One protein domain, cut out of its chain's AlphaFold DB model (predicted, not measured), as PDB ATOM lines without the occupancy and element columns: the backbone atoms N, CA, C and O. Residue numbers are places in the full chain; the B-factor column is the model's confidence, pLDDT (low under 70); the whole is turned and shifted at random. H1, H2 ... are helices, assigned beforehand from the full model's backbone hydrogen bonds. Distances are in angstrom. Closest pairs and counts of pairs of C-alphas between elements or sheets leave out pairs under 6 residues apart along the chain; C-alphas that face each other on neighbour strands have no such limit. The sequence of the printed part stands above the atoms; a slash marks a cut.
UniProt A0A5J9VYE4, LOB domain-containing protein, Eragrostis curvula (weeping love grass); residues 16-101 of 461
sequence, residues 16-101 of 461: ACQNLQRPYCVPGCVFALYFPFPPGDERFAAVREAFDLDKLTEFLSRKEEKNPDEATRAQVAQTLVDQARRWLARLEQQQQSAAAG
ATOM      1  N   ALA A  16     -87.961 -38.309 214.836       79.88
ATOM      2  CA  ALA A  16     -88.546 -39.483 215.476       79.88
ATOM      3  C   ALA A  16     -89.433 -39.113 216.675       79.88
ATOM      4  O   ALA A  16     -90.585 -39.535 216.749       79.88
ATOM      5  N   CYS A  17     -88.947 -38.274 217.599       80.75
ATOM      6  CA  CYS A  17     -89.735 -37.832 218.754       80.75
ATOM      7  C   CYS A  17     -90.969 -37.016 218.346       80.75
ATOM      8  O   CYS A  17     -91.997 -37.099 219.021       80.75
ATOM      9  N   GLN A  18     -90.890 -36.271 217.240       81.25
ATOM     10  CA  GLN A  18     -92.034 -35.569 216.662       81.25
ATOM     11  C   GLN A  18     -93.082 -36.548 216.104       81.25
ATOM     12  O   GLN A  18     -94.256 -36.431 216.450       81.25
ATOM     13  N   ASN A  19     -92.669 -37.555 215.323       79.06
ATOM     14  CA  ASN A  19     -93.561 -38.597 214.785       79.06
ATOM     15  C   ASN A  19     -94.171 -39.508 215.867       79.06
ATOM     16  O   ASN A  19     -95.269 -40.039 215.699       79.06
ATOM     17  N   LEU A  20     -93.470 -39.689 216.985       80.69
ATOM     18  CA  LEU A  20     -93.937 -40.448 218.148       80.69
ATOM     19  C   LEU A  20     -94.791 -39.616 219.113       80.69
ATOM     20  O   LEU A  20     -95.134 -40.106 220.185       80.69
ATOM     21  N   GLN A  21     -95.098 -38.360 218.769       81.31
ATOM     22  CA  GLN A  21     -95.863 -37.431 219.607       81.31
ATOM     23  C   GLN A  21     -95.285 -37.259 221.027       81.31
ATOM     24  O   GLN A  21     -96.005 -36.932 221.970       81.31
ATOM     25  N   ARG A  22     -93.966 -37.435 221.201       80.44
ATOM     26  CA  ARG A  22     -93.320 -37.239 222.506       80.44
ATOM     27  C   ARG A  22     -93.237 -35.741 222.839       80.44
ATOM     28  O   ARG A  22     -92.943 -34.934 221.948       80.44
ATOM     29  N   PRO A  23     -93.476 -35.340 224.102       73.06
ATOM     30  CA  PRO A  23     -93.528 -33.930 224.494       73.06
ATOM     31  C   PRO A  23     -92.162 -33.228 224.432       73.06
ATOM     32  O   PRO A  23     -92.112 -32.024 224.183       73.06
ATOM     33  N   TYR A  24     -91.060 -33.964 224.602       78.38
ATOM     34  CA  TYR A  24     -89.683 -33.469 224.504       78.38
ATOM     35  C   TYR A  24     -88.725 -34.593 224.071       78.38
ATOM     36  O   TYR A  24     -89.046 -35.776 224.203       78.38
ATOM     37  N   CYS A  25     -87.559 -34.222 223.532       81.50
ATOM     38  CA  CYS A  25     -86.467 -35.144 223.212       81.50
ATOM     39  C   CYS A  25     -85.456 -35.141 224.367       81.50
ATOM     40  O   CYS A  25     -85.050 -34.073 224.820       81.50
ATOM     41  N   VAL A  26     -85.087 -36.319 224.873       81.31
ATOM     42  CA  VAL A  26     -84.126 -36.448 225.981       81.31
ATOM     43  C   VAL A  26     -82.697 -36.272 225.438       81.31
ATOM     44  O   VAL A  26     -82.412 -36.788 224.353       81.31
ATOM     45  N   PRO A  27     -81.789 -35.572 226.149       72.62
ATOM     46  CA  PRO A  27     -80.371 -35.529 225.789       72.62
ATOM     47  C   PRO A  27     -79.791 -36.947 225.673       72.62
ATOM     48  O   PRO A  27     -79.988 -37.760 226.570       72.62
ATOM     49  N   GLY A  28     -79.115 -37.257 224.562       74.19
ATOM     50  CA  GLY A  28     -78.649 -38.621 224.264       74.19
ATOM     51  C   GLY A  28     -79.687 -39.515 223.573       74.19
ATOM     52  O   GLY A  28     -79.540 -40.731 223.544       74.19
ATOM     53  N   CYS A  29     -80.759 -38.947 223.013       79.94
ATOM     54  CA  CYS A  29     -81.691 -39.717 222.195       79.94
ATOM     55  C   CYS A  29     -80.973 -40.335 220.984       79.94
ATOM     56  O   CYS A  29     -80.545 -39.619 220.080       79.94
ATOM     57  N   VAL A  30     -80.936 -41.667 220.931       82.62
ATOM     58  CA  VAL A  30     -80.332 -42.447 219.837       82.62
ATOM     59  C   VAL A  30     -80.898 -42.017 218.482       82.62
ATOM     60  O   VAL A  30     -80.161 -41.787 217.531       82.62
ATOM     61  N   PHE A  31     -82.211 -41.790 218.395       83.12
ATOM     62  CA  PHE A  31     -82.847 -41.338 217.157       83.12
ATOM     63  C   PHE A  31     -82.448 -39.925 216.729       83.12
ATOM     64  O   PHE A  31     -82.496 -39.630 215.539       83.12
ATOM     65  N   ALA A  32     -82.049 -39.051 217.656       80.00
ATOM     66  CA  ALA A  32     -81.584 -37.713 217.304       80.00
ATOM     67  C   ALA A  32     -80.248 -37.746 216.542       80.00
ATOM     68  O   ALA A  32     -79.990 -36.841 215.754       80.00
ATOM     69  N   LEU A  33     -79.441 -38.799 216.724       78.00
ATOM     70  CA  LEU A  33     -78.164 -38.981 216.026       78.00
ATOM     71  C   LEU A  33     -78.333 -39.413 214.566       78.00
ATOM     72  O   LEU A  33     -77.478 -39.098 213.741       78.00
ATOM     73  N   TYR A  34     -79.413 -40.135 214.255       77.62
ATOM     74  CA  TYR A  34     -79.696 -40.655 212.913       77.62
ATOM     75  C   TYR A  34     -80.753 -39.828 212.159       77.62
ATOM     76  O   TYR A  34     -80.770 -39.834 210.932       77.62
ATOM     77  N   PHE A  35     -81.621 -39.099 212.872       80.88
ATOM     78  CA  PHE A  35     -82.725 -38.312 212.306       80.88
ATOM     79  C   PHE A  35     -82.803 -36.888 212.921       80.88
ATOM     80  O   PHE A  35     -83.669 -36.630 213.771       80.88
ATOM     81  N   PRO A  36     -81.910 -35.954 212.523       73.88
ATOM     82  CA  PRO A  36     -81.877 -34.569 213.026       73.88
ATOM     83  C   PRO A  36     -83.053 -33.679 212.529       73.88
ATOM     84  O   PRO A  36     -83.881 -34.109 211.731       73.88
ATOM     85  N   PHE A  37     -83.169 -32.441 213.043       68.88
ATOM     86  CA  PHE A  37     -84.309 -31.492 212.891       68.88
ATOM     87  C   PHE A  37     -83.970 -30.251 212.012       68.88
ATOM     88  O   PHE A  37     -82.859 -29.753 212.201       68.88
ATOM     89  N   PRO A  38     -84.887 -29.604 211.221       64.31
ATOM     90  CA  PRO A  38     -86.081 -30.056 210.446       64.31
ATOM     91  C   PRO A  38     -85.954 -29.718 208.908       64.31
ATOM     92  O   PRO A  38     -85.073 -28.921 208.582       64.31
ATOM     93  N   PRO A  39     -86.763 -30.233 207.928       47.94
ATOM     94  CA  PRO A  39     -88.235 -30.083 207.828       47.94
ATOM     95  C   PRO A  39     -89.007 -31.267 207.178       47.94
ATOM     96  O   PRO A  39     -88.578 -31.860 206.201       47.94
ATOM     97  N   GLY A  40     -90.214 -31.577 207.664       51.91
ATOM     98  CA  GLY A  40     -91.216 -32.336 206.885       51.91
ATOM     99  C   GLY A  40     -90.907 -33.801 206.535       51.91
ATOM    100  O   GLY A  40     -91.599 -34.372 205.699       51.91
ATOM    101  N   ASP A  41     -89.896 -34.423 207.145       56.50
ATOM    102  CA  ASP A  41     -89.461 -35.767 206.763       56.50
ATOM    103  C   ASP A  41     -90.454 -36.863 207.203       56.50
ATOM    104  O   ASP A  41     -90.434 -37.365 208.329       56.50
ATOM    105  N   GLU A  42     -91.249 -37.339 206.245       62.69
ATOM    106  CA  GLU A  42     -91.980 -38.617 206.302       62.69
ATOM    107  C   GLU A  42     -91.043 -39.839 206.367       62.69
ATOM    108  O   GLU A  42     -91.486 -40.980 206.485       62.69
ATOM    109  N   ARG A  43     -89.721 -39.632 206.305       71.44
ATOM    110  CA  ARG A  43     -88.712 -40.699 206.327       71.44
ATOM    111  C   ARG A  43     -88.878 -41.620 207.533       71.44
ATOM    112  O   ARG A  43     -88.876 -42.837 207.373       71.44
ATOM    113  N   PHE A  44     -89.079 -41.051 208.722       78.62
ATOM    114  CA  PHE A  44     -89.288 -41.852 209.929       78.62
ATOM    115  C   PHE A  44     -90.698 -42.459 210.003       78.62
ATOM    116  O   PHE A  44     -90.881 -43.480 210.660       78.62
ATOM    117  N   ALA A  45     -91.690 -41.879 209.318       79.50
ATOM    118  CA  ALA A  45     -93.050 -42.416 209.299       79.50
ATOM    119  C   ALA A  45     -93.082 -43.807 208.648       79.50
ATOM    120  O   ALA A  45     -93.604 -44.742 209.253       79.50
ATOM    121  N   ALA A  46     -92.411 -43.964 207.499       79.94
ATOM    122  CA  ALA A  46     -92.255 -45.260 206.839       79.94
ATOM    123  C   ALA A  46     -91.518 -46.274 207.732       79.94
ATOM    124  O   ALA A  46     -91.916 -47.431 207.826       79.94
ATOM    125  N   VAL A  47     -90.464 -45.836 208.428       82.50
ATOM    126  CA  VAL A  47     -89.687 -46.694 209.339       82.50
ATOM    127  C   VAL A  47     -90.536 -47.162 210.524       82.50
ATOM    128  O   VAL A  47     -90.488 -48.334 210.875       82.50
ATOM    129  N   ARG A  48     -91.357 -46.285 211.108       82.50
ATOM    130  CA  ARG A  48     -92.279 -46.629 212.204       82.50
ATOM    131  C   ARG A  48     -93.361 -47.621 211.774       82.50
ATOM    132  O   ARG A  48     -93.843 -48.396 212.593       82.50
ATOM    133  N   GLU A  49     -93.807 -47.529 210.527       82.56
ATOM    134  CA  GLU A  49     -94.839 -48.413 209.990       82.56
ATOM    135  C   GLU A  49     -94.277 -49.787 209.613       82.56
ATOM    136  O   GLU A  49     -94.934 -50.798 209.834       82.56
ATOM    137  N   ALA A  50     -93.039 -49.827 209.114       80.69
ATOM    138  CA  ALA A  50     -92.380 -51.061 208.700       80.69
ATOM    139  C   ALA A  50     -91.671 -51.819 209.837       80.69
ATOM    140  O   ALA A  50     -91.512 -53.035 209.738       80.69
ATOM    141  N   PHE A  51     -91.220 -51.134 210.895       82.12
ATOM    142  CA  PHE A  51     -90.351 -51.718 211.923       82.12
ATOM    143  C   PHE A  51     -90.856 -51.494 213.353       82.12
ATOM    144  O   PHE A  51     -91.345 -50.419 213.706       82.12
ATOM    145  N   ASP A  52     -90.635 -52.493 214.212       78.94
ATOM    146  CA  ASP A  52     -90.816 -52.365 215.659       78.94
ATOM    147  C   ASP A  52     -89.808 -51.365 216.252       78.94
ATOM    148  O   ASP A  52     -88.589 -51.539 216.155       78.94
ATOM    149  N   LEU A  53     -90.326 -50.338 216.928       79.31
ATOM    150  CA  LEU A  53     -89.540 -49.250 217.522       79.31
ATOM    151  C   LEU A  53     -88.541 -49.727 218.583       79.31
ATOM    152  O   LEU A  53     -87.433 -49.193 218.658       79.31
ATOM    153  N   ASP A  54     -88.902 -50.730 219.383       74.12
ATOM    154  CA  ASP A  54     -88.043 -51.239 220.459       74.12
ATOM    155  C   ASP A  54     -86.814 -51.962 219.894       74.12
ATOM    156  O   ASP A  54     -85.681 -51.669 220.278       74.12
ATOM    157  N   LYS A  55     -87.022 -52.820 218.887       77.31
ATOM    158  CA  LYS A  55     -85.937 -53.519 218.178       77.31
ATOM    159  C   LYS A  55     -85.043 -52.547 217.418       77.31
ATOM    160  O   LYS A  55     -83.825 -52.703 217.399       77.31
ATOM    161  N   LEU A  56     -85.644 -51.531 216.798       82.06
ATOM    162  CA  LEU A  56     -84.900 -50.494 216.093       82.06
ATOM    163  C   LEU A  56     -84.017 -49.691 217.055       82.06
ATOM    164  O   LEU A  56     -82.871 -49.400 216.725       82.06
ATOM    165  N   THR A  57     -84.528 -49.368 218.245       81.56
ATOM    166  CA  THR A  57     -83.754 -48.671 219.282       81.56
ATOM    167  C   THR A  57     -82.551 -49.513 219.702       81.56
ATOM    168  O   THR A  57     -81.429 -49.019 219.688       81.56
ATOM    169  N   GLU A  58     -82.757 -50.803 219.982       80.19
ATOM    170  CA  GLU A  58     -81.683 -51.725 220.363       80.19
ATOM    171  C   GLU A  58     -80.614 -51.879 219.267       80.19
ATOM    172  O   GLU A  58     -79.415 -51.832 219.547       80.19
ATOM    173  N   PHE A  59     -81.035 -52.018 218.007       80.25
ATOM    174  CA  PHE A  59     -80.127 -52.116 216.866       80.25
ATOM    175  C   PHE A  59     -79.264 -50.858 216.705       80.25
ATOM    176  O   PHE A  59     -78.046 -50.954 216.522       80.25
ATOM    177  N   LEU A  60     -79.884 -49.677 216.789       79.75
ATOM    178  CA  LEU A  60     -79.183 -48.400 216.664       79.75
ATOM    179  C   LEU A  60     -78.237 -48.146 217.847       79.75
ATOM    180  O   LEU A  60     -77.150 -47.614 217.623       79.75
ATOM    181  N   SER A  61     -78.602 -48.586 219.056       75.88
ATOM    182  CA  SER A  61     -77.745 -48.523 220.248       75.88
ATOM    183  C   SER A  61     -76.557 -49.486 220.185       75.88
ATOM    184  O   SER A  61     -75.463 -49.125 220.599       75.88
ATOM    185  N   ARG A  62     -76.700 -50.694 219.622       72.50
ATOM    186  CA  ARG A  62     -75.550 -51.611 219.442       72.50
ATOM    187  C   ARG A  62     -74.552 -51.127 218.396       72.50
ATOM    188  O   ARG A  62     -73.355 -51.353 218.526       72.50
ATOM    189  N   LYS A  63     -75.030 -50.447 217.353       62.75
ATOM    190  CA  LYS A  63     -74.176 -49.799 216.341       62.75
ATOM    191  C   LYS A  63     -73.387 -48.605 216.892       62.75
ATOM    192  O   LYS A  63     -72.422 -48.188 216.257       62.75
ATOM    193  N   GLU A  64     -73.777 -48.082 218.051       60.38
ATOM    194  CA  GLU A  64     -73.141 -46.942 218.719       60.38
ATOM    195  C   GLU A  64     -71.739 -47.282 219.261       60.38
ATOM    196  O   GLU A  64     -70.898 -46.399 219.399       60.38
ATOM    197  N   GLU A  65     -71.425 -48.568 219.469       57.38
ATOM    198  CA  GLU A  65     -70.179 -48.999 220.123       57.38
ATOM    199  C   GLU A  65     -68.929 -48.945 219.212       57.38
ATOM    200  O   GLU A  65     -67.801 -49.134 219.664       57.38
ATOM    201  N   LYS A  66     -69.093 -48.598 217.926       55.53
ATOM    202  CA  LYS A  66     -67.993 -48.273 216.995       55.53
ATOM    203  C   LYS A  66     -68.275 -46.958 216.268       55.53
ATOM    204  O   LYS A  66     -68.611 -46.970 215.090       55.53
ATOM    205  N   ASN A  67     -68.180 -45.852 217.008       53.03
ATOM    206  CA  ASN A  67     -68.187 -44.441 216.584       53.03
ATOM    207  C   ASN A  67     -68.276 -44.200 215.049       53.03
ATOM    208  O   ASN A  67     -67.246 -44.059 214.388       53.03
ATOM    209  N   PRO A  68     -69.486 -44.199 214.454       62.75
ATOM    210  CA  PRO A  68     -69.654 -44.015 213.018       62.75
ATOM    211  C   PRO A  68     -69.644 -42.526 212.645       62.75
ATOM    212  O   PRO A  68     -70.393 -41.723 213.211       62.75
ATOM    213  N   ASP A  69     -68.844 -42.165 211.638       74.75
ATOM    214  CA  ASP A  69     -68.824 -40.822 211.045       74.75
ATOM    215  C   ASP A  69     -70.240 -40.319 210.700       74.75
ATOM    216  O   ASP A  69     -71.159 -41.102 210.441       74.75
ATOM    217  N   GLU A  70     -70.431 -38.998 210.658       78.56
ATOM    218  CA  GLU A  70     -71.718 -38.371 210.294       78.56
ATOM    219  C   GLU A  70     -72.286 -38.906 208.970       78.56
ATOM    220  O   GLU A  70     -73.482 -39.180 208.858       78.56
ATOM    221  N   ALA A  71     -71.405 -39.153 207.995       76.38
ATOM    222  CA  ALA A  71     -71.756 -39.743 206.708       76.38
ATOM    223  C   ALA A  71     -72.290 -41.181 206.846       76.38
ATOM    224  O   ALA A  71     -73.302 -41.529 206.238       76.38
ATOM    225  N   THR A  72     -71.665 -41.999 207.696       79.06
ATOM    226  CA  THR A  72     -72.087 -43.380 207.971       79.06
ATOM    227  C   THR A  72     -73.437 -43.408 208.687       79.06
ATOM    228  O   THR A  72     -74.301 -44.219 208.352       79.06
ATOM    229  N   ARG A  73     -73.669 -42.485 209.632       78.31
ATOM    230  CA  ARG A  73     -74.965 -42.330 210.317       78.31
ATOM    231  C   ARG A  73     -76.076 -41.956 209.335       78.31
ATOM    232  O   ARG A  73     -77.129 -42.596 209.338       78.31
ATOM    233  N   ALA A  74     -75.815 -41.000 208.444       78.31
ATOM    234  CA  ALA A  74     -76.753 -40.610 207.391       78.31
ATOM    235  C   ALA A  74     -77.039 -41.762 206.408       78.31
ATOM    236  O   ALA A  74     -78.192 -41.989 206.038       78.31
ATOM    237  N   GLN A  75     -76.018 -42.541 206.031       80.62
ATOM    238  CA  GLN A  75     -76.175 -43.696 205.146       80.62
ATOM    239  C   GLN A  75     -77.006 -44.815 205.790       80.62
ATOM    240  O   GLN A  75     -77.869 -45.401 205.130       80.62
ATOM    241  N   VAL A  76     -76.794 -45.099 207.079       82.44
ATOM    242  CA  VAL A  76     -77.601 -46.072 207.834       82.44
ATOM    243  C   VAL A  76     -79.057 -45.614 207.910       82.44
ATOM    244  O   VAL A  76     -79.954 -46.402 207.608       82.44
ATOM    245  N   ALA A  77     -79.298 -44.341 208.232       81.94
ATOM    246  CA  ALA A  77     -80.645 -43.775 208.274       81.94
ATOM    247  C   ALA A  77     -81.352 -43.884 206.911       81.94
ATOM    248  O   ALA A  77     -82.489 -44.349 206.844       81.94
ATOM    249  N   GLN A  78     -80.668 -43.541 205.815       82.62
ATOM    250  CA  GLN A  78     -81.230 -43.640 204.467       82.62
ATOM    251  C   GLN A  78     -81.515 -45.095 204.064       82.62
ATOM    252  O   GLN A  78     -82.582 -45.390 203.530       82.62
ATOM    253  N   THR A  79     -80.615 -46.024 204.400       83.75
ATOM    254  CA  THR A  79     -80.800 -47.459 204.123       83.75
ATOM    255  C   THR A  79     -82.037 -48.012 204.832       83.75
ATOM    256  O   THR A  79     -82.801 -48.766 204.227       83.75
ATOM    257  N   LEU A  80     -82.272 -47.611 206.086       84.31
ATOM    258  CA  LEU A  80     -83.462 -48.005 206.848       84.31
ATOM    259  C   LEU A  80     -84.751 -47.492 206.196       84.31
ATOM    260  O   LEU A  80     -85.721 -48.237 206.067       84.31
ATOM    261  N   VAL A  81     -84.750 -46.244 205.727       85.12
ATOM    262  CA  VAL A  81     -85.899 -45.640 205.032       85.12
ATOM    263  C   VAL A  81     -86.179 -46.356 203.708       85.12
ATOM    264  O   VAL A  81     -87.327 -46.692 203.417       85.12
ATOM    265  N   ASP A  82     -85.144 -46.651 202.922       83.88
ATOM    266  CA  ASP A  82     -85.291 -47.342 201.638       83.88
ATOM    267  C   ASP A  82     -85.744 -48.798 201.816       83.88
ATOM    268  O   ASP A  82     -86.482 -49.345 200.993       83.88
ATOM    269  N   GLN A  83     -85.312 -49.464 202.890       83.88
ATOM    270  CA  GLN A  83     -85.811 -50.790 203.256       83.88
ATOM    271  C   GLN A  83     -87.281 -50.745 203.687       83.88
ATOM    272  O   GLN A  83     -88.063 -51.554 203.182       83.88
ATOM    273  N   ALA A  84     -87.667 -49.780 204.529       85.50
ATOM    274  CA  ALA A  84     -89.055 -49.583 204.948       85.50
ATOM    275  C   ALA A  84     -89.984 -49.379 203.746       85.50
ATOM    276  O   ALA A  84     -90.973 -50.091 203.592       85.50
ATOM    277  N   ARG A  85     -89.628 -48.460 202.840       84.94
ATOM    278  CA  ARG A  85     -90.429 -48.159 201.641       84.94
ATOM    279  C   ARG A  85     -90.587 -49.368 200.728       84.94
ATOM    280  O   ARG A  85     -91.691 -49.658 200.284       84.94
ATOM    281  N   ARG A  86     -89.502 -50.110 200.477       85.50
ATOM    282  CA  ARG A  86     -89.564 -51.339 199.667       85.50
ATOM    283  C   ARG A  86     -90.433 -52.413 200.312       85.50
ATOM    284  O   ARG A  86     -91.057 -53.186 199.595       85.50
ATOM    285  N   TRP A  87     -90.447 -52.494 201.639       82.25
ATOM    286  CA  TRP A  87     -91.308 -53.427 202.354       82.25
ATOM    287  C   TRP A  87     -92.783 -53.025 202.257       82.25
ATOM    288  O   TRP A  87     -93.590 -53.853 201.844       82.25
ATOM    289  N   LEU A  88     -93.107 -51.756 202.520       83.50
ATOM    290  CA  LEU A  88     -94.471 -51.233 202.388       83.50
ATOM    291  C   LEU A  88     -95.012 -51.410 200.961       83.50
ATOM    292  O   LEU A  88     -96.128 -51.883 200.793       83.50
ATOM    293  N   ALA A  89     -94.191 -51.154 199.934       84.81
ATOM    294  CA  ALA A  89     -94.577 -51.366 198.538       84.81
ATOM    295  C   ALA A  89     -94.886 -52.840 198.213       84.81
ATOM    296  O   ALA A  89     -95.844 -53.130 197.502       84.81
ATOM    297  N   ARG A  90     -94.110 -53.794 198.754       82.75
ATOM    298  CA  ARG A  90     -94.414 -55.231 198.602       82.75
ATOM    299  C   ARG A  90     -95.706 -55.620 199.312       82.75
ATOM    300  O   ARG A  90     -96.431 -56.474 198.817       82.75
ATOM    301  N   LEU A  91     -95.973 -55.010 200.462       79.81
ATOM    302  CA  LEU A  91     -97.171 -55.275 201.248       79.81
ATOM    303  C   LEU A  91     -98.425 -54.725 200.552       79.81
ATOM    304  O   LEU A  91     -99.450 -55.398 200.509       79.81
ATOM    305  N   GLU A  92     -98.323 -53.554 199.925       86.00
ATOM    306  CA  GLU A  92     -99.370 -53.007 199.060       86.00
ATOM    307  C   GLU A  92     -99.583 -53.883 197.814       86.00
ATOM    308  O   GLU A  92    -100.719 -54.229 197.489       86.00
ATOM    309  N   GLN A  93     -98.502 -54.339 197.172       82.06
ATOM    310  CA  GLN A  93     -98.575 -55.273 196.046       82.06
ATOM    311  C   GLN A  93     -99.228 -56.608 196.444       82.06
ATOM    312  O   GLN A  93     -99.998 -57.160 195.662       82.06
ATOM    313  N   GLN A  94     -98.983 -57.099 197.664       74.38
ATOM    314  CA  GLN A  94     -99.662 -58.273 198.220       74.38
ATOM    315  C   GLN A  94    -101.148 -58.035 198.469       74.38
ATOM    316  O   GLN A  94    -101.952 -58.920 198.204       74.38
ATOM    317  N   GLN A  95    -101.538 -56.869 198.984       77.25
ATOM    318  CA  GLN A  95    -102.956 -56.551 199.173       77.25
ATOM    319  C   GLN A  95    -103.682 -56.477 197.825       77.25
ATOM    320  O   GLN A  95    -104.788 -56.997 197.687       77.25
ATOM    321  N   GLN A  96    -103.032 -55.903 196.811       77.00
ATOM    322  CA  GLN A  96    -103.553 -55.842 195.447       77.00
ATOM    323  C   GLN A  96    -103.607 -57.231 194.784       77.00
ATOM    324  O   GLN A  96    -104.589 -57.541 194.111       77.00
ATOM    325  N   SER A  97    -102.611 -58.101 195.005       62.97
ATOM    326  CA  SER A  97    -102.620 -59.477 194.483       62.97
ATOM    327  C   SER A  97    -103.591 -60.390 195.233       62.97
ATOM    328  O   SER A  97    -104.211 -61.244 194.608       62.97
ATOM    329  N   ALA A  98    -103.791 -60.190 196.537       56.53
ATOM    330  CA  ALA A  98    -104.791 -60.899 197.336       56.53
ATOM    331  C   ALA A  98    -106.218 -60.502 196.933       56.53
ATOM    332  O   ALA A  98    -107.076 -61.371 196.801       56.53
ATOM    333  N   ALA A  99    -106.455 -59.221 196.626       57.53
ATOM    334  CA  ALA A  99    -107.699 -58.768 196.002       57.53
ATOM    335  C   ALA A  99    -107.911 -59.361 194.591       57.53
ATOM    336  O   ALA A  99    -109.048 -59.478 194.141       57.53
ATOM    337  N   ALA A 100    -106.831 -59.773 193.917       54.03
ATOM    338  CA  ALA A 100    -106.839 -60.457 192.621       54.03
ATOM    339  C   ALA A 100    -106.689 -61.998 192.709       54.03
ATOM    340  O   ALA A 100    -106.579 -62.652 191.673       54.03
ATOM    341  N   GLY A 101    -106.704 -62.592 193.913       50.97
ATOM    342  CA  GLY A 101    -106.699 -64.047 194.125       50.97
ATOM    343  C   GLY A 101    -105.340 -64.771 194.089       50.97
ATOM    344  O   GLY A 101    -105.328 -65.983 193.884       50.97
TER     345      GLY A 101
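Overview. This is residues 16 to 101 of the 461 residues of the protein "LOB domain-containing protein" of Eragrostis curvula (weeping love grass) (UniProt A0A5J9VYE4). One long helix, H5, runs along a small body of short helices and loops, and residues 92 to 101, of which 92 to 99 belong to H5, stick out from that body as an arm. H3 packs on residues 80 to 88 of H5, H2 on residues 73 to 77, and H4 packs on H2, turning at its end into H5. The printed part has 86 residues with five named helices, H1 to H5 in that order, and no named strand; the class is all helix. It is loose, with a radius of gyration of the C-alphas of 14.9 A, and spans 49 by 30 by 23 A.

Arrangement. H1, residues 16 to 19, only just touches H2, residues 30 to 34, with 3 pairs of C-alphas within 8 A; the closest are Ala 16 and Phe 31, 6.2 A. H2 is the hub, touching three helices. H4, residues 53 to 65, touches it with residues 57 to 61 alone, closest at the C-alphas of Val 30 and Ser 61, 6.6 A. H5, residues 70 to 99, touches H2 at the C-alphas of Tyr 34 and Arg 73, 5.7 A. H3, residues 43 to 50, touches H5 at a steep tilt of 48 degrees, the same way; the closest C-alphas are Ala 50 and Ala 84, 5.2 A. H4 and H5 are near each other, while H1 and H5 are apart. In H5 every O i to N i+4 pair is within hydrogen-bond range; H3 has 3 of 4, H4 8 of 9, and H2 0 of 1 but 2 of 2 O i to N i+3 pairs; H1 is too short for an i+4 pair.

Along the chain. H1 begins at C-alpha 16 (-88.546, -39.483, 215.476). H3 measures 11.2 A, H4 19.5 A, and H5 43.8 A, ending at C-alpha 99 (-107.699, -58.768, 196.002).

Size, cuts and confidence. The farthest C-alphas, Pro 27 and Gly 101, are 50.1 A apart. The printed part has no cut and no long link. Residues 37 to 42, 63 to 68 and 97 to 101 have pLDDT under 70.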